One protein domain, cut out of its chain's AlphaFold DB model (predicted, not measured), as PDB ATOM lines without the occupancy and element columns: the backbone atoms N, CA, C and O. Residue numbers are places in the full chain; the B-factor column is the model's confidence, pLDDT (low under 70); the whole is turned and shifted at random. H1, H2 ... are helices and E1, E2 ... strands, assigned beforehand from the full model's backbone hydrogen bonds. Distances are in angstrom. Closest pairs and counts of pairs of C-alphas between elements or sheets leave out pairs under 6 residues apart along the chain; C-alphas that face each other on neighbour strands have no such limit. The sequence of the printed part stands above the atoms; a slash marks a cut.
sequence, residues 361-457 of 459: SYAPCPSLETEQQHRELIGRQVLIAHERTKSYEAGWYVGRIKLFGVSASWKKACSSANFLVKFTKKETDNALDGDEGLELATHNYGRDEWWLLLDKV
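This is residues 361 to 457 of the 459 residues of the protein "Hypothetical protein" of Haptolina brevifila (UniProt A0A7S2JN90). With little regular structure, this domain is one strongly twisted sheet, E4 E3 E2 E1 E5, antiparallel, with long loops and a short helix, H1, grazing it. E2 bends by 62 degrees at residue 400, pairing with E1 over residues 395 to 400 and with E3 over 400 to 404. Of 97 printed residues, 37 are in one named helix, then five strands: mostly strand. It is compact, radius of gyration of the C-alphas 12.8 A, spanning 37 by 35 by 23 A.

H1 is residues 371 to 375, from C-alpha 371 (-17.038, 25.361, -16.718), 6.3 A. E1 is 381 to 386, 15.6 A; E2 395 to 404, 24.0 A; E3 419 to 423 and E4 434 to 438, 12.8 A each; E5 451 to 456, 16.4 A, to C-alpha 456 (6.328, 22.695, -17.730).

Hairpins E1 and E2, E2 and E3, E3 and E4 form a meander, successive antiparallel neighbours. Within hydrogen-bond range are N 397 and O 384, 2.8 A, for E2 and E1; N 422 and O 400, 2.8 A, for E3 and E2; N 436 and O 421, 2.8 A, for E4 and E3; N 452 and O 383, 2.9 A, for E5 and E1, at 151 degrees. H1, its O i to N i+4 pair within range, only grazes the sheet; C-alphas 375 and 404, its closest to E2, are 6.0 A apart.

The printed part has no cut; links E2 to E3 and E4 to E5 are long. No printed residue is under 70 in pLDDT.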
ATOM      1  N   SER A 361       6.813  19.565 -13.634       92.44
ATOM      2  CA  SER A 361       6.564  19.552 -12.193       92.44
ATOM      3  C   SER A 361       5.099  19.224 -11.921       92.44
ATOM      4  O   SER A 361       4.229  19.664 -12.675       92.44
ATOM      5  N   TYR A 362       4.810  18.504 -10.834       92.69
ATOM      6  CA  TYR A 362       3.429  18.288 -10.398       92.69
ATOM      7  C   TYR A 362       2.794  19.609  -9.959       92.69
ATOM      8  O   TYR A 362       3.276  20.275  -9.042       92.69
ATOM      9  N   ALA A 363       1.705  19.983 -10.623       92.19
ATOM     10  CA  ALA A 363       0.925  21.156 -10.276       92.19
ATOM     11  C   ALA A 363       0.033  20.870  -9.047       92.19
ATOM     12  O   ALA A 363      -0.266  19.712  -8.739       92.19
ATOM     13  N   PRO A 364      -0.434  21.895  -8.317       91.31
ATOM     14  CA  PRO A 364      -1.534  21.716  -7.376       91.31
ATOM     15  C   PRO A 364      -2.841  21.402  -8.120       91.31
ATOM     16  O   PRO A 364      -3.015  21.811  -9.271       91.31
ATOM     17  N   CYS A 365      -3.784  20.736  -7.441       90.25
ATOM     18  CA  CYS A 365      -5.117  20.504  -7.999       90.25
ATOM     19  C   CYS A 365      -5.755  21.847  -8.400       90.25
ATOM     20  O   CYS A 365      -5.901  22.728  -7.543       90.25
ATOM     21  N   PRO A 366      -6.162  22.028  -9.666       88.00
ATOM     22  CA  PRO A 366      -6.922  23.199 -10.074       88.00
ATOM     23  C   PRO A 366      -8.312  23.180  -9.415       88.00
ATOM     24  O   PRO A 366      -8.858  22.118  -9.114       88.00
ATOM     25  N   SER A 367      -8.907  24.356  -9.199       89.38
ATOM     26  CA  SER A 367     -10.324  24.442  -8.820       89.38
ATOM     27  C   SER A 367     -11.172  24.062 -10.033       89.38
ATOM     28  O   SER A 367     -10.953  24.617 -11.100       89.38
ATOM     29  N   LEU A 368     -12.110  23.125  -9.882       90.19
ATOM     30  CA  LEU A 368     -12.953  22.599 -10.967       90.19
ATOM     31  C   LEU A 368     -14.444  22.778 -10.650       90.19
ATOM     32  O   LEU A 368     -15.258  21.885 -10.858       90.19
ATOM     33  N   GLU A 369     -14.818  23.937 -10.112       88.31
ATOM     34  CA  GLU A 369     -16.201  24.226  -9.704       88.31
ATOM     35  C   GLU A 369     -17.048  24.811 -10.845       88.31
ATOM     36  O   GLU A 369     -18.275  24.725 -10.831       88.31
ATOM     37  N   THR A 370     -16.404  25.411 -11.848       89.69
ATOM     38  CA  THR A 370     -17.067  26.126 -12.948       89.69
ATOM     39  C   THR A 370     -16.591  25.635 -14.312       89.69
ATOM     40  O   THR A 370     -15.449  25.203 -14.465       89.69
ATOM     41  N   GLU A 371     -17.430  25.739 -15.349       85.94
ATOM     42  CA  GLU A 371     -17.038  25.361 -16.718       85.94
ATOM     43  C   GLU A 371     -15.818  26.139 -17.230       85.94
ATOM     44  O   GLU A 371     -15.010  25.598 -17.980       85.94
ATOM     45  N   GLN A 372     -15.665  27.407 -16.829       87.50
ATOM     46  CA  GLN A 372     -14.514  28.218 -17.222       87.50
ATOM     47  C   GLN A 372     -13.207  27.605 -16.710       87.50
ATOM     48  O   GLN A 372     -12.268  27.456 -17.485       87.50
ATOM     49  N   GLN A 373     -13.174  27.186 -15.447       89.44
ATOM     50  CA  GLN A 373     -11.993  26.553 -14.864       89.44
ATOM     51  C   GLN A 373     -11.674  25.200 -15.514       89.44
ATOM     52  O   GLN A 373     -10.510  24.864 -15.706       89.44
ATOM     53  N   HIS A 374     -12.695  24.444 -15.928       90.50
ATOM     54  CA  HIS A 374     -12.471  23.226 -16.707       90.50
ATOM     55  C   HIS A 374     -11.841  23.538 -18.072       90.50
ATOM     56  O   HIS A 374     -10.911  22.858 -18.503       90.50
ATOM     57  N   ARG A 375     -12.303  24.592 -18.758       90.25
ATOM     58  CA  ARG A 375     -11.741  25.009 -20.054       90.25
ATOM     59  C   ARG A 375     -10.291  25.483 -19.953       90.25
ATOM     60  O   ARG A 375      -9.552  25.304 -20.914       90.25
ATOM     61  N   GLU A 376      -9.864  26.027 -18.814       92.25
ATOM     62  CA  GLU A 376      -8.464  26.415 -18.561       92.25
ATOM     63  C   GLU A 376      -7.499  25.218 -18.531       92.25
ATOM     64  O   GLU A 376      -6.289  25.396 -18.680       92.25
ATOM     65  N   LEU A 377      -8.014  23.993 -18.379       92.81
ATOM     66  CA  LEU A 377      -7.200  22.784 -18.467       92.81
ATOM     67  C   LEU A 377      -6.908  22.342 -19.903       92.81
ATOM     68  O   LEU A 377      -5.964  21.584 -20.123       92.81
ATOM     69  N   ILE A 378      -7.683  22.809 -20.885       93.50
ATOM     70  CA  ILE A 378      -7.508  22.410 -22.283       93.50
ATOM     71  C   ILE A 378      -6.112  22.825 -22.766       93.50
ATOM     72  O   ILE A 378      -5.704  23.980 -22.661       93.50
ATOM     73  N   GLY A 379      -5.377  21.861 -23.314       92.12
ATOM     74  CA  GLY A 379      -4.007  22.009 -23.796       92.12
ATOM     75  C   GLY A 379      -2.923  21.708 -22.758       92.12
ATOM     76  O   GLY A 379      -1.756  21.616 -23.147       92.12
ATOM     77  N   ARG A 380      -3.269  21.524 -21.475       94.62
ATOM     78  CA  ARG A 380      -2.309  21.135 -20.428       94.62
ATOM     79  C   ARG A 380      -1.998  19.637 -20.483       94.62
ATOM     80  O   ARG A 380      -2.786  18.844 -21.002       94.62
ATOM     81  N   GLN A 381      -0.827  19.279 -19.960       95.75
ATOM     82  CA  GLN A 381      -0.386  17.892 -19.828       95.75
ATOM     83  C   GLN A 381      -0.856  17.329 -18.488       95.75
ATOM     84  O   GLN A 381      -0.829  18.025 -17.472       95.75
ATOM     85  N   VAL A 382      -1.275  16.075 -18.493       96.12
ATOM     86  CA  VAL A 382      -1.719  15.318 -17.324       96.12
ATOM     87  C   VAL A 382      -0.992  13.987 -17.274       96.12
ATOM     88  O   VAL A 382      -0.615  13.443 -18.308       96.12
ATOM     89  N   LEU A 383      -0.800  13.475 -16.069       95.62
ATOM     90  CA  LEU A 383      -0.359  12.116 -15.820       95.62
ATOM     91  C   LEU A 383      -1.575  11.321 -15.339       95.62
ATOM     92  O   LEU A 383      -2.197  11.729 -14.361       95.62
ATOM     93  N   ILE A 384      -1.925  10.241 -16.034       94.44
ATOM     94  CA  ILE A 384      -3.123   9.428 -15.777       94.44
ATOM     95  C   ILE A 384      -2.707   8.003 -15.416       94.44
ATOM     96  O   ILE A 384      -1.876   7.419 -16.110       94.44
ATOM     97  N   ALA A 385      -3.304   7.437 -14.370       91.94
ATOM     98  CA  ALA A 385      -3.172   6.023 -14.042       91.94
ATOM     99  C   ALA A 385      -4.051   5.172 -14.974       91.94
ATOM    100  O   ALA A 385      -5.256   5.403 -15.078       91.94
ATOM    101  N   HIS A 386      -3.464   4.174 -15.630       88.44
ATOM    102  CA  HIS A 386      -4.182   3.182 -16.425       88.44
ATOM    103  C   HIS A 386      -3.974   1.784 -15.859       88.44
ATOM    104  O   HIS A 386      -2.846   1.351 -15.625       88.44
ATOM    105  N   GLU A 387      -5.075   1.052 -15.724       84.38
ATOM    106  CA  GLU A 387      -5.050  -0.359 -15.354       84.38
ATOM    107  C   GLU A 387      -4.522  -1.226 -16.500       84.38
ATOM    108  O   GLU A 387      -4.620  -0.869 -17.680       84.38
ATOM    109  N   ARG A 388      -3.978  -2.396 -16.149       79.12
ATOM    110  CA  ARG A 388      -3.449  -3.354 -17.125       79.12
ATOM    111  C   ARG A 388      -4.554  -3.769 -18.090       79.12
ATOM    112  O   ARG A 388      -5.630  -4.201 -17.685       79.12
ATOM    113  N   THR A 389      -4.233  -3.762 -19.378       77.69
ATOM    114  CA  THR A 389      -5.078  -4.369 -20.409       77.69
ATOM    115  C   THR A 389      -4.300  -5.438 -21.171       77.69
ATOM    116  O   THR A 389      -3.135  -5.710 -20.895       77.69
ATOM    117  N   LYS A 390      -4.930  -6.063 -22.173       74.06
ATOM    118  CA  LYS A 390      -4.228  -6.982 -23.085       74.06
ATOM    119  C   LYS A 390      -3.161  -6.286 -23.939       74.06
ATOM    120  O   LYS A 390      -2.339  -6.979 -24.530       74.06
ATOM    121  N   SER A 391      -3.210  -4.958 -24.041       71.44
ATOM    122  CA  SER A 391      -2.393  -4.176 -24.972       71.44
ATOM    123  C   SER A 391      -1.259  -3.408 -24.293       71.44
ATOM    124  O   SER A 391      -0.326  -3.010 -24.982       71.44
ATOM    125  N   TYR A 392      -1.328  -3.189 -22.978       78.94
ATOM    126  CA  TYR A 392      -0.317  -2.445 -22.229       78.94
ATOM    127  C   TYR A 392      -0.357  -2.791 -20.730       78.94
ATOM    128  O   TYR A 392      -1.379  -3.233 -20.194       78.94
ATOM    129  N   GLU A 393       0.783  -2.601 -20.069       82.31
ATOM    130  CA  GLU A 393       0.956  -2.833 -18.633       82.31
ATOM    131  C   GLU A 393       0.250  -1.770 -17.786       82.31
ATOM    132  O   GLU A 393       0.047  -0.649 -18.236       82.31
ATOM    133  N   ALA A 394      -0.118  -2.103 -16.547       87.19
ATOM    134  CA  ALA A 394      -0.630  -1.080 -15.637       87.19
ATOM    135  C   ALA A 394       0.461  -0.033 -15.360       87.19
ATOM    136  O   ALA A 394       1.630  -0.387 -15.180       87.19
ATOM    137  N   GLY A 395       0.093   1.246 -15.314       89.50
ATOM    138  CA  GLY A 395       1.063   2.311 -15.082       89.50
ATOM    139  C   GLY A 395       0.511   3.718 -15.264       89.50
ATOM    140  O   GLY A 395      -0.676   3.923 -15.502       89.50
ATOM    141  N   TRP A 396       1.404   4.697 -15.142       92.31
ATOM    142  CA  TRP A 396       1.085   6.118 -15.248       92.31
ATOM    143  C   TRP A 396       1.590   6.689 -16.569       92.31
ATOM    144  O   TRP A 396       2.783   6.619 -16.869       92.31
ATOM    145  N   TYR A 397       0.691   7.293 -17.340       93.56
ATOM    146  CA  TYR A 397       0.962   7.741 -18.701       93.56
ATOM    147  C   TYR A 397       0.686   9.229 -18.878       93.56
ATOM    148  O   TYR A 397      -0.289   9.770 -18.353       93.56
ATOM    149  N   VAL A 398       1.559   9.903 -19.630       94.38
ATOM    150  CA  VAL A 398       1.401  11.325 -19.949       94.38
ATOM    151  C   VAL A 398       0.430  11.477 -21.115       94.38
ATOM    152  O   VAL A 398       0.627  10.886 -22.176       94.38
ATOM    153  N   GLY A 399      -0.593  12.303 -20.926       95.50
ATOM    154  CA  GLY A 399      -1.559  12.664 -21.955       95.50
ATOM    155  C   GLY A 399      -1.861  14.158 -21.959       95.50
ATOM    156  O   GLY A 399      -1.601  14.875 -20.994       95.50
ATOM    157  N   ARG A 400      -2.459  14.639 -23.050       96.25
ATOM    158  CA  ARG A 400      -2.843  16.044 -23.222       96.25
ATOM    159  C   ARG A 400      -4.350  16.219 -23.209       96.25
ATOM    160  O   ARG A 400      -5.056  15.621 -24.016       96.25
ATOM    161  N   ILE A 401      -4.847  17.138 -22.387       95.25
ATOM    162  CA  ILE A 401      -6.273  17.479 -22.361       95.25
ATOM    163  C   ILE A 401      -6.646  18.196 -23.665       95.25
ATOM    164  O   ILE A 401      -6.130  19.272 -23.964       95.25
ATOM    165  N   LYS A 402      -7.557  17.616 -24.448       92.62
ATOM    166  CA  LYS A 402      -7.957  18.117 -25.773       92.62
ATOM    167  C   LYS A 402      -9.255  18.916 -25.734       92.62
ATOM    168  O   LYS A 402      -9.370  19.927 -26.422       92.62
ATOM    169  N   LEU A 403     -10.234  18.462 -24.954       88.12
ATOM    170  CA  LEU A 403     -11.569  19.059 -24.919       88.12
ATOM    171  C   LEU A 403     -12.227  18.860 -23.552       88.12
ATOM    172  O   LEU A 403     -12.091  17.795 -22.951       88.12
ATOM    173  N   PHE A 404     -12.983  19.865 -23.108       86.06
ATOM    174  CA  PHE A 404     -13.940  19.757 -22.008       86.06
ATOM    175  C   PHE A 404     -15.355  19.541 -22.560       86.06
ATOM    176  O   PHE A 404     -15.808  20.308 -23.412       86.06
ATOM    177  N   GLY A 405     -16.049  18.523 -22.051       77.69
ATOM    178  CA  GLY A 405     -17.347  18.075 -22.544       77.69
ATOM    179  C   GLY A 405     -17.194  16.974 -23.588       77.69
ATOM    180  O   GLY A 405     -16.763  17.213 -24.711       77.69
ATOM    181  N   VAL A 406     -17.564  15.750 -23.217       83.88
ATOM    182  CA  VAL A 406     -17.474  14.582 -24.099       83.88
ATOM    183  C   VAL A 406     -18.855  14.163 -24.602       83.88
ATOM    184  O   VAL A 406     -19.861  14.283 -23.896       83.88
ATOM    185  N   SER A 407     -18.908  13.664 -25.837       80.19
ATOM    186  CA  SER A 407     -20.134  13.119 -26.423       80.19
ATOM    187  C   SER A 407     -20.612  11.870 -25.668       80.19
ATOM    188  O   SER A 407     -19.860  11.211 -24.944       80.19
ATOM    189  N   ALA A 408     -21.874  11.493 -25.880       79.81
ATOM    190  CA  ALA A 408     -22.464  10.306 -25.260       79.81
ATOM    191  C   ALA A 408     -21.698   9.001 -25.570       79.81
ATOM    192  O   ALA A 408     -21.760   8.059 -24.785       79.81
ATOM    193  N   SER A 409     -20.953   8.936 -26.684       79.06
ATOM    194  CA  SER A 409     -20.148   7.760 -27.032       79.06
ATOM    195  C   SER A 409     -19.002   7.518 -26.052       79.06
ATOM    196  O   SER A 409     -18.743   6.369 -25.711       79.06
ATOM    197  N   TRP A 410     -18.359   8.579 -25.560       79.69
ATOM    198  CA  TRP A 410     -17.268   8.482 -24.584       79.69
ATOM    199  C   TRP A 410     -17.787   8.162 -23.183       79.69
ATOM    200  O   TRP A 410     -17.203   7.343 -22.478       79.69
ATOM    201  N   LYS A 411     -18.969   8.690 -22.834       82.06
ATOM    202  CA  LYS A 411     -19.651   8.358 -21.572       82.06
ATOM    203  C   LYS A 411     -20.095   6.900 -21.466       82.06
ATOM    204  O   LYS A 411     -20.479   6.443 -20.397       82.06
ATOM    205  N   LYS A 412     -20.054   6.148 -22.567       77.56
ATOM    206  CA  LYS A 412     -20.340   4.715 -22.552       77.56
ATOM    207  C   LYS A 412     -19.199   3.895 -21.935       77.56
ATOM    208  O   LYS A 412     -19.478   2.847 -21.367       77.56
ATOM    209  N   ALA A 413     -17.952   4.347 -22.083       72.56
ATOM    210  CA  ALA A 413     -16.776   3.689 -21.513       72.56
ATOM    211  C   ALA A 413     -16.490   4.181 -20.085       72.56
ATOM    212  O   ALA A 413     -16.212   3.376 -19.208       72.56
ATOM    213  N   CYS A 414     -16.646   5.485 -19.841       78.88
ATOM    214  CA  CYS A 414     -16.529   6.094 -18.519       78.88
ATOM    215  C   CYS A 414     -17.706   7.059 -18.318       78.88
ATOM    216  O   CYS A 414     -17.730   8.150 -18.885       78.88
ATOM    217  N   SER A 415     -18.725   6.662 -17.547       86.06
ATOM    218  CA  SER A 415     -19.974   7.437 -17.405       86.06
ATOM    219  C   SER A 415     -19.779   8.828 -16.809       86.06
ATOM    220  O   SER A 415     -20.570   9.734 -17.084       86.06
ATOM    221  N   SER A 416     -18.723   8.999 -16.020       89.44
ATOM    222  CA  SER A 416     -18.338  10.259 -15.400       89.44
ATOM    223  C   SER A 416     -17.363  11.087 -16.244       89.44
ATOM    224  O   SER A 416     -17.016  12.199 -15.847       89.44
ATOM    225  N   ALA A 417     -16.979  10.613 -17.437       90.38
ATOM    226  CA  ALA A 417     -16.051  11.324 -18.302       90.38
ATOM    227  C   ALA A 417     -16.519  12.757 -18.585       90.38
ATOM    228  O   ALA A 417     -17.648  13.012 -19.032       90.38
ATOM    229  N   ASN A 418     -15.616  13.698 -18.336       92.56
ATOM    230  CA  ASN A 418     -15.811  15.131 -18.522       92.56
ATOM    231  C   ASN A 418     -14.738  15.742 -19.440       92.56
ATOM    232  O   ASN A 418     -14.986  16.813 -20.000       92.56
ATOM    233  N   PHE A 419     -13.624  15.043 -19.689       94.50
ATOM    234  CA  PHE A 419     -12.578  15.453 -20.627       94.50
ATOM    235  C   PHE A 419     -12.242  14.371 -21.649       94.50
ATOM    236  O   PHE A 419     -12.378  13.177 -21.393       94.50
ATOM    237  N   LEU A 420     -11.766  14.817 -22.811       94.06
ATOM    238  CA  LEU A 420     -11.082  13.975 -23.785       94.06
ATOM    239  C   LEU A 420      -9.574  14.223 -23.665       94.06
ATOM    240  O   LEU A 420      -9.132  15.364 -23.834       94.06
ATOM    241  N   VAL A 421      -8.801  13.180 -23.373       95.56
ATOM    242  CA  VAL A 421      -7.339  13.225 -23.225       95.56
ATOM    243  C   VAL A 421      -6.708  12.471 -24.389       95.56
ATOM    244  O   VAL A 421      -7.106  11.352 -24.686       95.56
ATOM    245  N   LYS A 422      -5.751  13.099 -25.075       95.31
ATOM    246  CA  LYS A 422      -4.989  12.476 -26.160       95.31
ATOM    247  C   LYS A 422      -3.685  11.907 -25.615       95.31
ATOM    248  O   LYS A 422      -2.890  12.655 -25.045       95.31
ATOM    249  N   PHE A 423      -3.455  10.627 -25.859       94.75
ATOM    250  CA  PHE A 423      -2.188   9.940 -25.650       94.75
ATOM    251  C   PHE A 423      -1.470   9.769 -26.986       94.75
ATOM    252  O   PHE A 423      -2.097   9.690 -28.045       94.75
ATOM    253  N   THR A 424      -0.142   9.743 -26.941       90.88
ATOM    254  CA  THR A 424       0.685   9.488 -28.121       90.88
ATOM    255  C   THR A 424       1.753   8.468 -27.783       90.88
ATOM    256  O   THR A 424       2.366   8.557 -26.718       90.88
ATOM    257  N   LYS A 425       2.069   7.577 -28.731       89.38
ATOM    258  CA  LYS A 425       3.133   6.572 -28.560       89.38
ATOM    259  C   LYS A 425       4.447   7.186 -28.073       89.38
ATOM    260  O   LYS A 425       5.159   6.588 -27.278       89.38
ATOM    261  N   LYS A 426       4.758   8.407 -28.513       88.75
ATOM    262  CA  LYS A 426       5.963   9.132 -28.099       88.75
ATOM    263  C   LYS A 426       5.977   9.474 -26.605       88.75
ATOM    264  O   LYS A 426       7.031   9.400 -25.986       88.75
ATOM    265  N   GLU A 427       4.850   9.911 -26.052       86.19
ATOM    266  CA  GLU A 427       4.746  10.352 -24.653       86.19
ATOM    267  C   GLU A 427       4.516   9.179 -23.688       86.19
ATOM    268  O   GLU A 427       4.761   9.316 -22.492       86.19
ATOM    269  N   THR A 428       4.099   8.019 -24.202       87.75
ATOM    270  CA  THR A 428       3.759   6.834 -23.402       87.75
ATOM    271  C   THR A 428       4.677   5.638 -23.660       87.75
ATOM    272  O   THR A 428       4.269   4.507 -23.421       87.75
ATOM    273  N   ASP A 429       5.862   5.855 -24.230       86.06
ATOM    274  CA  ASP A 429       6.833   4.801 -24.569       86.06
ATOM    275  C   ASP A 429       6.220   3.626 -25.371       86.06
ATOM    276  O   ASP A 429       6.354   2.449 -25.050       86.06
ATOM    277  N   ASN A 430       5.474   3.977 -26.422       85.50
ATOM    278  CA  ASN A 430       4.708   3.102 -27.317       85.50
ATOM    279  C   ASN A 430       3.539   2.324 -26.679       85.50
ATOM    280  O   ASN A 430       2.956   1.479 -27.357       85.50
ATOM    281  N   ALA A 431       3.151   2.626 -25.434       85.31
ATOM    282  CA  ALA A 431       2.057   1.928 -24.750       85.31
ATOM    283  C   ALA A 431       0.641   2.342 -25.202       85.31
ATOM    284  O   ALA A 431      -0.213   1.479 -25.397       85.31
ATOM    285  N   LEU A 432       0.375   3.643 -25.367       89.19
ATOM    286  CA  LEU A 432      -0.950   4.189 -25.670       89.19
ATOM    287  C   LEU A 432      -0.910   5.092 -26.905       89.19
ATOM    288  O   LEU A 432       0.067   5.796 -27.162       89.19
ATOM    289  N   ASP A 433      -2.004   5.098 -27.662       92.00
ATOM    290  CA  ASP A 433      -2.175   5.983 -28.811       92.00
ATOM    291  C   ASP A 433      -3.655   6.280 -29.053       92.00
ATOM    292  O   ASP A 433      -4.475   5.362 -29.136       92.00
ATOM    293  N   GLY A 434      -3.996   7.562 -29.185       91.81
ATOM    294  CA  GLY A 434      -5.352   8.010 -29.488       91.81
ATOM    295  C   GLY A 434      -6.006   8.834 -28.382       91.81
ATOM    296  O   GLY A 434      -5.347   9.364 -27.493       91.81
ATOM    297  N   ASP A 435      -7.322   8.998 -28.492       93.62
ATOM    298  CA  ASP A 435      -8.122   9.812 -27.578       93.62
ATOM    299  C   ASP A 435      -8.894   8.909 -26.597       93.62
ATOM    300  O   ASP A 435      -9.509   7.927 -27.014       93.62
ATOM    301  N   GLU A 436      -8.943   9.289 -25.320       92.44
ATOM    302  CA  GLU A 436      -9.738   8.615 -24.290       92.44
ATOM    303  C   GLU A 436     -10.601   9.594 -23.490       92.44
ATOM    304  O   GLU A 436     -10.190  10.708 -23.157       92.44
ATOM    305  N   GLY A 437     -11.837   9.180 -23.200       92.50
ATOM    306  CA  GLY A 437     -12.771   9.941 -22.376       92.50
ATOM    307  C   GLY A 437     -12.581   9.604 -20.903       92.50
ATOM    308  O   GLY A 437     -12.896   8.489 -20.502       92.50
ATOM    309  N   LEU A 438     -12.121  10.571 -20.112       91.81
ATOM    310  CA  LEU A 438     -11.754  10.378 -18.709       91.81
ATOM    311  C   LEU A 438     -12.469  11.377 -17.797       91.81
ATOM    312  O   LEU A 438     -12.848  12.480 -18.214       91.81
ATOM    313  N   GLU A 439     -12.660  10.979 -16.542       94.00
ATOM    314  CA  GLU A 439     -13.078  11.878 -15.472       94.00
ATOM    315  C   GLU A 439     -11.851  12.523 -14.829       94.00
ATOM    316  O   GLU A 439     -11.076  11.858 -14.148       94.00
ATOM    317  N   LEU A 440     -11.709  13.835 -14.999       93.94
ATOM    318  CA  LEU A 440     -10.759  14.644 -14.242       93.94
ATOM    319  C   LEU A 440     -11.557  15.504 -13.263       93.94
ATOM    320  O   LEU A 440     -12.205  16.478 -13.657       93.94
ATOM    321  N   ALA A 441     -11.552  15.120 -11.992       92.00
ATOM    322  CA  ALA A 441     -12.277  15.789 -10.923       92.00
ATOM    323  C   ALA A 441     -11.373  16.021  -9.704       92.00
ATOM    324  O   ALA A 441     -10.318  15.415  -9.545       92.00
ATOM    325  N   THR A 442     -11.783  16.914  -8.802       92.50
ATOM    326  CA  THR A 442     -11.006  17.195  -7.582       92.50
ATOM    327  C   THR A 442     -10.923  15.986  -6.646       92.50
ATOM    328  O   THR A 442      -9.950  15.852  -5.916       92.50
ATOM    329  N   HIS A 443     -11.932  15.110  -6.650       90.50
ATOM    330  CA  HIS A 443     -11.987  13.968  -5.735       90.50
ATOM    331  C   HIS A 443     -11.112  12.785  -6.168       90.50
ATOM    332  O   HIS A 443     -10.848  11.935  -5.335       90.50
ATOM    333  N   ASN A 444     -10.685  12.733  -7.434       91.62
ATOM    334  CA  ASN A 444      -9.809  11.689  -7.971       91.62
ATOM    335  C   ASN A 444      -8.438  12.252  -8.398       91.62
ATOM    336  O   ASN A 444      -7.750  11.660  -9.229       91.62
ATOM    337  N   TYR A 445      -8.058  13.411  -7.844       93.56
ATOM    338  CA  TYR A 445      -6.779  14.076  -8.081       93.56
ATOM    339  C   TYR A 445      -5.783  13.763  -6.967       93.56
ATOM    340  O   TYR A 445      -6.043  14.065  -5.801       93.56
ATOM    341  N   GLY A 446      -4.594  13.277  -7.317       88.75
ATOM    342  CA  GLY A 446      -3.559  12.985  -6.331       88.75
ATOM    343  C   GLY A 446      -2.615  11.869  -6.753       88.75
ATOM    344  O   GLY A 446      -2.848  11.174  -7.734       88.75
ATOM    345  N   ARG A 447      -1.526  11.714  -5.990       86.00
ATOM    346  CA  ARG A 447      -0.530  10.650  -6.215       86.00
ATOM    347  C   ARG A 447      -1.077   9.262  -5.896       86.00
ATOM    348  O   ARG A 447      -0.637   8.296  -6.502       86.00
ATOM    349  N   ASP A 448      -2.047   9.220  -4.991       84.06
ATOM    350  CA  ASP A 448      -2.734   8.009  -4.542       84.06
ATOM    351  C   ASP A 448      -4.092   7.848  -5.261       84.06
ATOM    352  O   ASP A 448      -4.952   7.095  -4.820       84.06
ATOM    353  N   GLU A 449      -4.316   8.622  -6.329       91.12
ATOM    354  CA  GLU A 449      -5.578   8.697  -7.070       91.12
ATOM    355  C   GLU A 449      -5.334   8.445  -8.570       91.12
ATOM    356  O   GLU A 449      -4.371   7.786  -8.945       91.12
ATOM    357  N   TRP A 450      -6.207   8.941  -9.452       90.12
ATOM    358  CA  TRP A 450      -6.219   8.565 -10.870       90.12
ATOM    359  C   TRP A 450      -5.483   9.533 -11.792       90.12
ATOM    360  O   TRP A 450      -5.150   9.169 -12.923       90.12
ATOM    361  N   TRP A 451      -5.254  10.777 -11.359       94.94
ATOM    362  CA  TRP A 451      -4.575  11.758 -12.198       94.94
ATOM    363  C   TRP A 451      -3.830  12.858 -11.441       94.94
ATOM    364  O   TRP A 451      -4.179  13.252 -10.325       94.94
ATOM    365  N   LEU A 452      -2.816  13.401 -12.116       95.62
ATOM    366  CA  LEU A 452      -2.035  14.564 -11.709       95.62
ATOM    367  C   LEU A 452      -1.887  15.535 -12.877       95.62
ATOM    368  O   LEU A 452      -1.797  15.143 -14.039       95.62
ATOM    369  N   LEU A 453      -1.818  16.824 -12.571       96.00
ATOM    370  CA  LEU A 453      -1.593  17.862 -13.569       96.00
ATOM    371  C   LEU A 453      -0.102  18.196 -13.655       96.00
ATOM    372  O   LEU A 453       0.579  18.290 -12.633       96.00
ATOM    373  N   LEU A 454       0.399  18.386 -14.874       94.81
ATOM    374  CA  LEU A 454       1.809  18.651 -15.139       94.81
ATOM    375  C   LEU A 454       2.000  20.088 -15.633       94.81
ATOM    376  O   LEU A 454       1.415  20.508 -16.635       94.81
ATOM    377  N   ASP A 455       2.871  20.826 -14.950       91.31
ATOM    378  CA  ASP A 455       3.369  22.125 -15.397       91.31
ATOM    379  C   ASP A 455       4.747  21.980 -16.015       91.31
ATOM    380  O   ASP A 455       5.596  21.271 -15.483       91.31
ATOM    381  N   LYS A 456       4.988  22.653 -17.143       86.88
ATOM    382  CA  LYS A 456       6.328  22.695 -17.730       86.88
ATOM    383  C   LYS A 456       7.255  23.483 -16.818       86.88
ATOM    384  O   LYS A 456       6.949  24.622 -16.466       86.88
ATOM    385  N   VAL A 457       8.408  22.905 -16.507       84.94
ATOM    386  CA  VAL A 457       9.477  23.617 -15.811       84.94
ATOM    387  C   VAL A 457      10.079  24.596 -16.819       84.94
ATOM    388  O   VAL A 457      10.750  24.197 -17.768       84.94
TER     389      VAL A 457